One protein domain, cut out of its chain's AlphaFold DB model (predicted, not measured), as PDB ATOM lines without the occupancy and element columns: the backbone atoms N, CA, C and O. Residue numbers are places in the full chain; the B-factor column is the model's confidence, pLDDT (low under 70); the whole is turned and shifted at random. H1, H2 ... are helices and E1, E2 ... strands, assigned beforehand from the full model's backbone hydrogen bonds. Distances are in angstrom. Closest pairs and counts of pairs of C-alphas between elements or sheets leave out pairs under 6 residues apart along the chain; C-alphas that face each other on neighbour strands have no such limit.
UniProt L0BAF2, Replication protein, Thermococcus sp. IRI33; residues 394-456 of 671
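What this domain is: This is residues 394 to 456 of the 671 residues of the protein "Replication protein" of Thermococcus sp. IRI33 (UniProt L0BAF2). A two-stranded hairpin, E1 and E2, has helix H1 packed lengthwise on it, mainly over E2, and a second helix, H2, crosses H1 nearly at a right angle. The 63 printed residues hold two named strands and then two named helices, in the order E1, E2, H1, H2. The sheet, in the order E1 - E2, is antiparallel, and the class is mixed, helices and strands. The whole is compact, with a radius of gyration of the C-alphas of 11.0 A and spans of 31 by 27 by 17 A.

How they stand to each other: E1, residues 396 to 401, and E2, residues 404 to 409, form a hairpin with a tight link, antiparallel at 168 degrees between their directions. N 399 and O 406 are 2.9 A apart and N 406 and O 399 2.8 A apart, both within hydrogen-bond range. The closest C-alphas of E2 and H1, residues 419 to 431, are those of Glu 408 and Leu 420, 6.8 A apart. H1 and H2, residues 439 to 450, touch, with the closest C-alphas, those of Ala 425 and Ala 442, 5.1 A apart. Their lines are about perpendicular, at 89 degrees. H2 is apart from E1 and E2. In H1 and H2 every O i to N i+4 pair is within hydrogen-bond range.

Where its parts are: E1 begins at C-alpha 396, (171.096, 110.134, 153.079), and is 16.7 A long; E2 is 17.1 A long. H1 measures 18.4 A from C-alpha 419, (168.423, 117.250, 163.474). H2 measures 15.9 A and ends at C-alpha 450, (164.199, 102.023, 159.152).

The domain as a whole: The two C-alphas farthest apart, those of Leu 436 and Val 456, are 32.3 A apart. The printed part has no cut and no long link. Residues 394 to 395 and residue 456 have pLDDT under 70.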
ATOM      1  N   ALA A 394     175.716 105.642 153.842       65.31
ATOM      2  CA  ALA A 394     175.675 106.341 155.127       65.31
ATOM      3  C   ALA A 394     175.244 107.815 154.994       65.31
ATOM      4  O   ALA A 394     175.173 108.514 156.005       65.31
ATOM      5  N   ASP A 395     174.966 108.283 153.774       67.56
ATOM      6  CA  ASP A 395     174.898 109.710 153.466       67.56
ATOM      7  C   ASP A 395     173.491 110.273 153.656       67.56
ATOM      8  O   ASP A 395     173.326 111.293 154.324       67.56
ATOM      9  N   PHE A 396     172.466 109.613 153.103       79.56
ATOM     10  CA  PHE A 396     171.096 110.134 153.079       79.56
ATOM     11  C   PHE A 396     170.040 109.069 153.347       79.56
ATOM     12  O   PHE A 396     170.191 107.895 153.001       79.56
ATOM     13  N   ILE A 397     168.927 109.529 153.911       86.81
ATOM     14  CA  ILE A 397     167.669 108.799 153.985       86.81
ATOM     15  C   ILE A 397     166.626 109.506 153.119       86.81
ATOM     16  O   ILE A 397     166.484 110.728 153.170       86.81
ATOM     17  N   GLU A 398     165.883 108.724 152.345       89.50
ATOM     18  CA  GLU A 398     164.689 109.162 151.633       89.50
ATOM     19  C   GLU A 398     163.468 108.401 152.153       89.50
ATOM     20  O   GLU A 398     163.493 107.178 152.288       89.50
ATOM     21  N   ILE A 399     162.393 109.137 152.425       93.69
ATOM     22  CA  ILE A 399     161.091 108.593 152.807       93.69
ATOM     23  C   ILE A 399     160.040 109.205 151.883       93.69
ATOM     24  O   ILE A 399     159.924 110.430 151.796       93.69
ATOM     25  N   LYS A 400     159.263 108.360 151.206       92.12
ATOM     26  CA  LYS A 400     158.211 108.786 150.277       92.12
ATOM     27  C   LYS A 400     156.841 108.320 150.755       92.12
ATOM     28  O   LYS A 400     156.651 107.133 151.016       92.12
ATOM     29  N   ALA A 401     155.886 109.242 150.828       90.88
ATOM     30  CA  ALA A 401     154.497 108.977 151.195       90.88
ATOM     31  C   ALA A 401     153.556 109.756 150.260       90.88
ATOM     32  O   ALA A 401     153.343 110.959 150.434       90.88
ATOM     33  N   GLY A 402     153.025 109.073 149.241       84.56
ATOM     34  CA  GLY A 402     152.257 109.709 148.170       84.56
ATOM     35  C   GLY A 402     153.094 110.752 147.422       84.56
ATOM     36  O   GLY A 402     154.198 110.453 146.961       84.56
ATOM     37  N   ASP A 403     152.581 111.980 147.346       84.06
ATOM     38  CA  ASP A 403     153.267 113.114 146.708       84.06
ATOM     39  C   ASP A 403     154.316 113.778 147.617       84.06
ATOM     40  O   ASP A 403     155.127 114.584 147.160       84.06
ATOM     41  N   ASN A 404     154.337 113.432 148.909       88.31
ATOM     42  CA  ASN A 404     155.296 113.981 149.857       88.31
ATOM     43  C   ASN A 404     156.597 113.171 149.838       88.31
ATOM     44  O   ASN A 404     156.597 111.943 149.971       88.31
ATOM     45  N   LYS A 405     157.725 113.877 149.740       91.00
ATOM     46  CA  LYS A 405     159.069 113.300 149.792       91.00
ATOM     47  C   LYS A 405     159.902 113.993 150.863       91.00
ATOM     48  O   LYS A 405     160.031 115.214 150.876       91.00
ATOM     49  N   PHE A 406     160.494 113.193 151.735       91.75
ATOM     50  CA  PHE A 406     161.458 113.603 152.744       91.75
ATOM     51  C   PHE A 406     162.837 113.099 152.339       91.75
ATOM     52  O   PHE A 406     162.993 111.910 152.081       91.75
ATOM     53  N   MET A 407     163.831 113.984 152.284       89.31
ATOM     54  CA  MET A 407     165.206 113.616 151.958       89.31
ATOM     55  C   MET A 407     166.167 114.405 152.836       89.31
ATOM     56  O   MET A 407     166.207 115.632 152.771       89.31
ATOM     57  N   GLU A 408     166.925 113.710 153.676       88.19
ATOM     58  CA  GLU A 408     167.804 114.339 154.663       88.19
ATOM     59  C   GLU A 408     169.082 113.520 154.885       88.19
ATOM     60  O   GLU A 408     169.077 112.309 154.650       88.19
ATOM     61  N   PRO A 409     170.182 114.147 155.347       81.06
ATOM     62  CA  PRO A 409     171.387 113.419 155.711       81.06
ATOM     63  C   PRO A 409     171.110 112.379 156.796       81.06
ATOM     64  O   PRO A 409     170.457 112.677 157.804       81.06
ATOM     65  N   TYR A 410     171.621 111.168 156.605       82.00
ATOM     66  CA  TYR A 410     171.446 110.084 157.557       82.00
ATOM     67  C   TYR A 410     172.446 110.197 158.714       82.00
ATOM     68  O   TYR A 410     173.589 110.624 158.559       82.00
ATOM     69  N   SER A 411     172.006 109.824 159.914       77.19
ATOM     70  CA  SER A 411     172.862 109.724 161.092       77.19
ATOM     71  C   SER A 411     172.523 108.446 161.842       77.19
ATOM     72  O   SER A 411     171.357 108.181 162.120       77.19
ATOM     73  N   SER A 412     173.545 107.668 162.196       72.75
ATOM     74  CA  SER A 412     173.382 106.413 162.937       72.75
ATOM     75  C   SER A 412     172.998 106.615 164.407       72.75
ATOM     76  O   SER A 412     172.520 105.680 165.044       72.75
ATOM     77  N   SER A 413     173.189 107.818 164.958       82.50
ATOM     78  CA  SER A 413     172.832 108.141 166.341       82.50
ATOM     79  C   SER A 413     171.533 108.943 166.378       82.50
ATOM     80  O   SER A 413     171.523 110.177 166.355       82.50
ATOM     81  N   LEU A 414     170.417 108.219 166.416       88.06
ATOM     82  CA  LEU A 414     169.088 108.809 166.492       88.06
ATOM     83  C   LEU A 414     168.724 109.095 167.949       88.06
ATOM     84  O   LEU A 414     168.761 108.229 168.816       88.06
ATOM     85  N   THR A 415     168.377 110.349 168.218       91.56
ATOM     86  CA  THR A 415     167.798 110.790 169.491       91.56
ATOM     87  C   THR A 415     166.694 111.801 169.200       91.56
ATOM     88  O   THR A 415     166.727 112.423 168.128       91.56
ATOM     89  N   PRO A 416     165.771 112.068 170.143       92.38
ATOM     90  CA  PRO A 416     164.728 113.077 169.945       92.38
ATOM     91  C   PRO A 416     165.289 114.465 169.597       92.38
ATOM     92  O   PRO A 416     164.647 115.246 168.909       92.38
ATOM     93  N   ARG A 417     166.522 114.780 170.018       90.12
ATOM     94  CA  ARG A 417     167.195 116.063 169.738       90.12
ATOM     95  C   ARG A 417     167.974 116.090 168.422       90.12
ATOM     96  O   ARG A 417     168.475 117.145 168.042       90.12
ATOM     97  N   SER A 418     168.125 114.955 167.743       91.50
ATOM     98  CA  SER A 418     168.869 114.896 166.484       91.50
ATOM     99  C   SER A 418     168.168 115.718 165.398       91.50
ATOM    100  O   SER A 418     166.942 115.735 165.297       91.50
ATOM    101  N   LYS A 419     168.954 116.401 164.555       91.00
ATOM    102  CA  LYS A 419     168.423 117.250 163.474       91.00
ATOM    103  C   LYS A 419     167.526 116.460 162.515       91.00
ATOM    104  O   LYS A 419     166.511 116.986 162.074       91.00
ATOM    105  N   LEU A 420     167.894 115.209 162.232       91.56
ATOM    106  CA  LEU A 420     167.115 114.310 161.388       91.56
ATOM    107  C   LEU A 420     165.723 114.054 161.979       91.56
ATOM    108  O   LEU A 420     164.731 114.259 161.288       91.56
ATOM    109  N   VAL A 421     165.640 113.696 163.265       94.94
ATOM    110  CA  VAL A 421     164.360 113.426 163.942       94.94
ATOM    111  C   VAL A 421     163.493 114.680 164.036       94.94
ATOM    112  O   VAL A 421     162.298 114.614 163.774       94.94
ATOM    113  N   GLN A 422     164.081 115.837 164.342       93.25
ATOM    114  CA  GLN A 422     163.351 117.111 164.403       93.25
ATOM    115  C   GLN A 422     162.727 117.478 163.051       93.25
ATOM    116  O   GLN A 422     161.561 117.858 162.971       93.25
ATOM    117  N   LYS A 423     163.489 117.319 161.964       93.88
ATOM    118  CA  LYS A 423     162.976 117.537 160.609       93.88
ATOM    119  C   LYS A 423     161.934 116.500 160.212       93.88
ATOM    120  O   LYS A 423     160.948 116.850 159.572       93.88
ATOM    121  N   PHE A 424     162.136 115.246 160.607       95.19
ATOM    122  CA  PHE A 424     161.180 114.180 160.351       95.19
ATOM    123  C   PHE A 424     159.854 114.416 161.088       95.19
ATOM    124  O   PHE A 424     158.799 114.246 160.491       95.19
ATOM    125  N   ALA A 425     159.876 114.916 162.327       94.25
ATOM    126  CA  ALA A 425     158.669 115.352 163.035       94.25
ATOM    127  C   ALA A 425     157.916 116.447 162.258       94.25
ATOM    128  O   ALA A 425     156.698 116.372 162.100       94.25
ATOM    129  N   GLY A 426     158.643 117.421 161.694       92.69
ATOM    130  CA  GLY A 426     158.068 118.435 160.806       92.69
ATOM    131  C   GLY A 426     157.448 117.840 159.536       92.69
ATOM    132  O   GLY A 426     156.344 118.219 159.157       92.69
ATOM    133  N   PHE A 427     158.109 116.860 158.914       93.38
ATOM    134  CA  PHE A 427     157.563 116.128 157.769       93.38
ATOM    135  C   PHE A 427     156.270 115.383 158.117       93.38
ATOM    136  O   PHE A 427     155.279 115.512 157.400       93.38
ATOM    137  N   LEU A 428     156.243 114.658 159.239       93.81
ATOM    138  CA  LEU A 428     155.032 113.988 159.712       93.81
ATOM    139  C   LEU A 428     153.912 114.992 160.014       93.81
ATOM    140  O   LEU A 428     152.747 114.695 159.768       93.81
ATOM    141  N   SER A 429     154.258 116.183 160.514       91.31
ATOM    142  CA  SER A 429     153.272 117.221 160.835       91.31
ATOM    143  C   SER A 429     152.534 117.697 159.583       91.31
ATOM    144  O   SER A 429     151.329 117.930 159.621       91.31
ATOM    145  N   VAL A 430     153.247 117.787 158.454       89.44
ATOM    146  CA  VAL A 430     152.657 118.071 157.138       89.44
ATOM    147  C   VAL A 430     151.845 116.878 156.640       89.44
ATOM    148  O   VAL A 430     150.711 117.059 156.207       89.44
ATOM    149  N   LEU A 431     152.398 115.664 156.737       89.31
ATOM    150  CA  LEU A 431     151.757 114.441 156.246       89.31
ATOM    151  C   LEU A 431     150.395 114.181 156.908       89.31
ATOM    152  O   LEU A 431     149.455 113.778 156.231       89.31
ATOM    153  N   TYR A 432     150.290 114.435 158.214       88.94
ATOM    154  CA  TYR A 432     149.083 114.177 159.006       88.94
ATOM    155  C   TYR A 432     148.247 115.423 159.307       88.94
ATOM    156  O   TYR A 432     147.249 115.316 160.018       88.94
ATOM    157  N   ALA A 433     148.645 116.596 158.804       87.81
ATOM    158  CA  ALA A 433     148.048 117.881 159.173       87.81
ATOM    159  C   ALA A 433     147.941 118.084 160.706       87.81
ATOM    160  O   ALA A 433     146.976 118.663 161.205       87.81
ATOM    161  N   ASP A 434     148.944 117.607 161.452       86.94
ATOM    162  CA  ASP A 434     149.021 117.660 162.917       86.94
ATOM    163  C   ASP A 434     150.288 118.424 163.342       86.94
ATOM    164  O   ASP A 434     151.388 117.881 163.262       86.94
ATOM    165  N   PRO A 435     150.182 119.682 163.807       77.81
ATOM    166  CA  PRO A 435     151.347 120.492 164.159       77.81
ATOM    167  C   PRO A 435     152.010 120.095 165.491       77.81
ATOM    168  O   PRO A 435     153.011 120.705 165.868       77.81
ATOM    169  N   LEU A 436     151.461 119.130 166.238       84.81
ATOM    170  CA  LEU A 436     151.899 118.783 167.596       84.81
ATOM    171  C   LEU A 436     152.704 117.477 167.678       84.81
ATOM    172  O   LEU A 436     152.884 116.944 168.778       84.81
ATOM    173  N   ILE A 437     153.218 116.962 166.556       88.81
ATOM    174  CA  ILE A 437     153.999 115.718 166.559       88.81
ATOM    175  C   ILE A 437     155.289 115.902 167.355       88.81
ATOM    176  O   ILE A 437     156.164 116.704 167.020       88.81
ATOM    177  N   LYS A 438     155.407 115.122 168.432       92.81
ATOM    178  CA  LYS A 438     156.554 115.187 169.334       92.81
ATOM    179  C   LYS A 438     157.768 114.483 168.716       92.81
ATOM    180  O   LYS A 438     157.609 113.435 168.088       92.81
ATOM    181  N   PRO A 439     158.995 114.982 168.940       92.56
ATOM    182  CA  PRO A 439     160.208 114.330 168.450       92.56
ATOM    183  C   PRO A 439     160.393 112.888 168.945       92.56
ATOM    184  O   PRO A 439     160.978 112.075 168.238       92.56
ATOM    185  N   GLU A 440     159.892 112.548 170.134       94.25
ATOM    186  CA  GLU A 440     159.919 111.179 170.665       94.25
ATOM    187  C   GLU A 440     159.033 110.234 169.841       94.25
ATOM    188  O   GLU A 440     159.463 109.148 169.467       94.25
ATOM    189  N   GLU A 441     157.825 110.677 169.494       93.44
ATOM    190  CA  GLU A 441     156.901 109.925 168.638       93.44
ATOM    191  C   GLU A 441     157.465 109.782 167.215       93.44
ATOM    192  O   GLU A 441     157.440 108.697 166.633       93.44
ATOM    193  N   ALA A 442     158.052 110.855 166.677       94.62
ATOM    194  CA  ALA A 442     158.711 110.834 165.376       94.62
ATOM    195  C   ALA A 442     159.918 109.885 165.347       94.62
ATOM    196  O   ALA A 442     160.122 109.197 164.347       94.62
ATOM    197  N   LEU A 443     160.701 109.817 166.430       95.62
ATOM    198  CA  LEU A 443     161.798 108.861 166.565       95.62
ATOM    199  C   LEU A 443     161.282 107.421 166.498       95.62
ATOM    200  O   LEU A 443     161.811 106.634 165.722       95.62
ATOM    201  N   GLU A 444     160.231 107.090 167.250       94.88
ATOM    202  CA  GLU A 444     159.657 105.741 167.236       94.88
ATOM    203  C   GLU A 444     159.137 105.334 165.848       94.88
ATOM    204  O   GLU A 444     159.320 104.189 165.424       94.88
ATOM    205  N   ILE A 445     158.512 106.267 165.125       95.06
ATOM    206  CA  ILE A 445     158.061 106.047 163.745       95.06
ATOM    207  C   ILE A 445     159.262 105.855 162.811       95.06
ATOM    208  O   ILE A 445     159.260 104.933 161.994       95.06
ATOM    209  N   LEU A 446     160.292 106.698 162.931       94.75
ATOM    210  CA  LEU A 446     161.490 106.633 162.094       94.75
ATOM    211  C   LEU A 446     162.240 105.313 162.289       94.75
ATOM    212  O   LEU A 446     162.592 104.665 161.308       94.75
ATOM    213  N   GLU A 447     162.443 104.885 163.535       93.25
ATOM    214  CA  GLU A 447     163.066 103.597 163.857       93.25
ATOM    215  C   GLU A 447     162.281 102.431 163.251       93.25
ATOM    216  O   GLU A 447     162.872 101.541 162.641       93.25
ATOM    217  N   ALA A 448     160.947 102.462 163.344       92.75
ATOM    218  CA  ALA A 448     160.103 101.428 162.757       92.75
ATOM    219  C   ALA A 448     160.176 101.410 161.217       92.75
ATOM    220  O   ALA A 448     160.191 100.336 160.613       92.75
ATOM    221  N   LEU A 449     160.242 102.577 160.570       93.44
ATOM    222  CA  LEU A 449     160.413 102.695 159.117       93.44
ATOM    223  C   LEU A 449     161.794 102.215 158.656       93.44
ATOM    224  O   LEU A 449     161.902 101.584 157.602       93.44
ATOM    225  N   LEU A 450     162.836 102.462 159.449       90.62
ATOM    226  CA  LEU A 450     164.199 102.023 159.152       90.62
ATOM    227  C   LEU A 450     164.341 100.496 159.127       90.62
ATOM    228  O   LEU A 450     165.179  99.987 158.387       90.62
ATOM    229  N   GLU A 451     163.493  99.748 159.843       88.31
ATOM    230  CA  GLU A 451     163.512  98.276 159.810       88.31
ATOM    231  C   GLU A 451     163.273  97.684 158.412       88.31
ATOM    232  O   GLU A 451     163.687  96.555 158.152       88.31
ATOM    233  N   ARG A 452     162.594  98.418 157.523       88.38
ATOM    234  CA  ARG A 452     162.305  97.990 156.143       88.38
ATOM    235  C   ARG A 452     163.093  98.762 155.086       88.38
ATOM    236  O   ARG A 452     162.868  98.532 153.893       88.38
ATOM    237  N   ALA A 453     163.990  99.653 155.513       86.88
ATOM    238  CA  ALA A 453     164.743 100.519 154.624       86.88
ATOM    239  C   ALA A 453     165.560  99.711 153.613       86.88
ATOM    240  O   ALA A 453     166.254  98.749 153.949       86.88
ATOM    241  N   ARG A 454     165.474 100.114 152.349       82.94
ATOM    242  CA  ARG A 454     166.241  99.519 151.261       82.94
ATOM    243  C   ARG A 454     167.581 100.218 151.144       82.94
ATOM    244  O   ARG A 454     167.628 101.436 151.021       82.94
ATOM    245  N   ILE A 455     168.659  99.445 151.121       75.62
ATOM    246  CA  ILE A 455     169.980  99.980 150.792       75.62
ATOM    247  C   ILE A 455     170.045 100.122 149.274       75.62
ATOM    248  O   ILE A 455     169.950  99.129 148.552       75.62
ATOM    249  N   VAL A 456     170.191 101.348 148.787       68.44
ATOM    250  CA  VAL A 456     170.343 101.615 147.357       68.44
ATOM    251  C   VAL A 456     171.834 101.710 147.054       68.44
ATOM    252  O   VAL A 456     172.461 102.736 147.298       68.44
TER     253      VAL A 456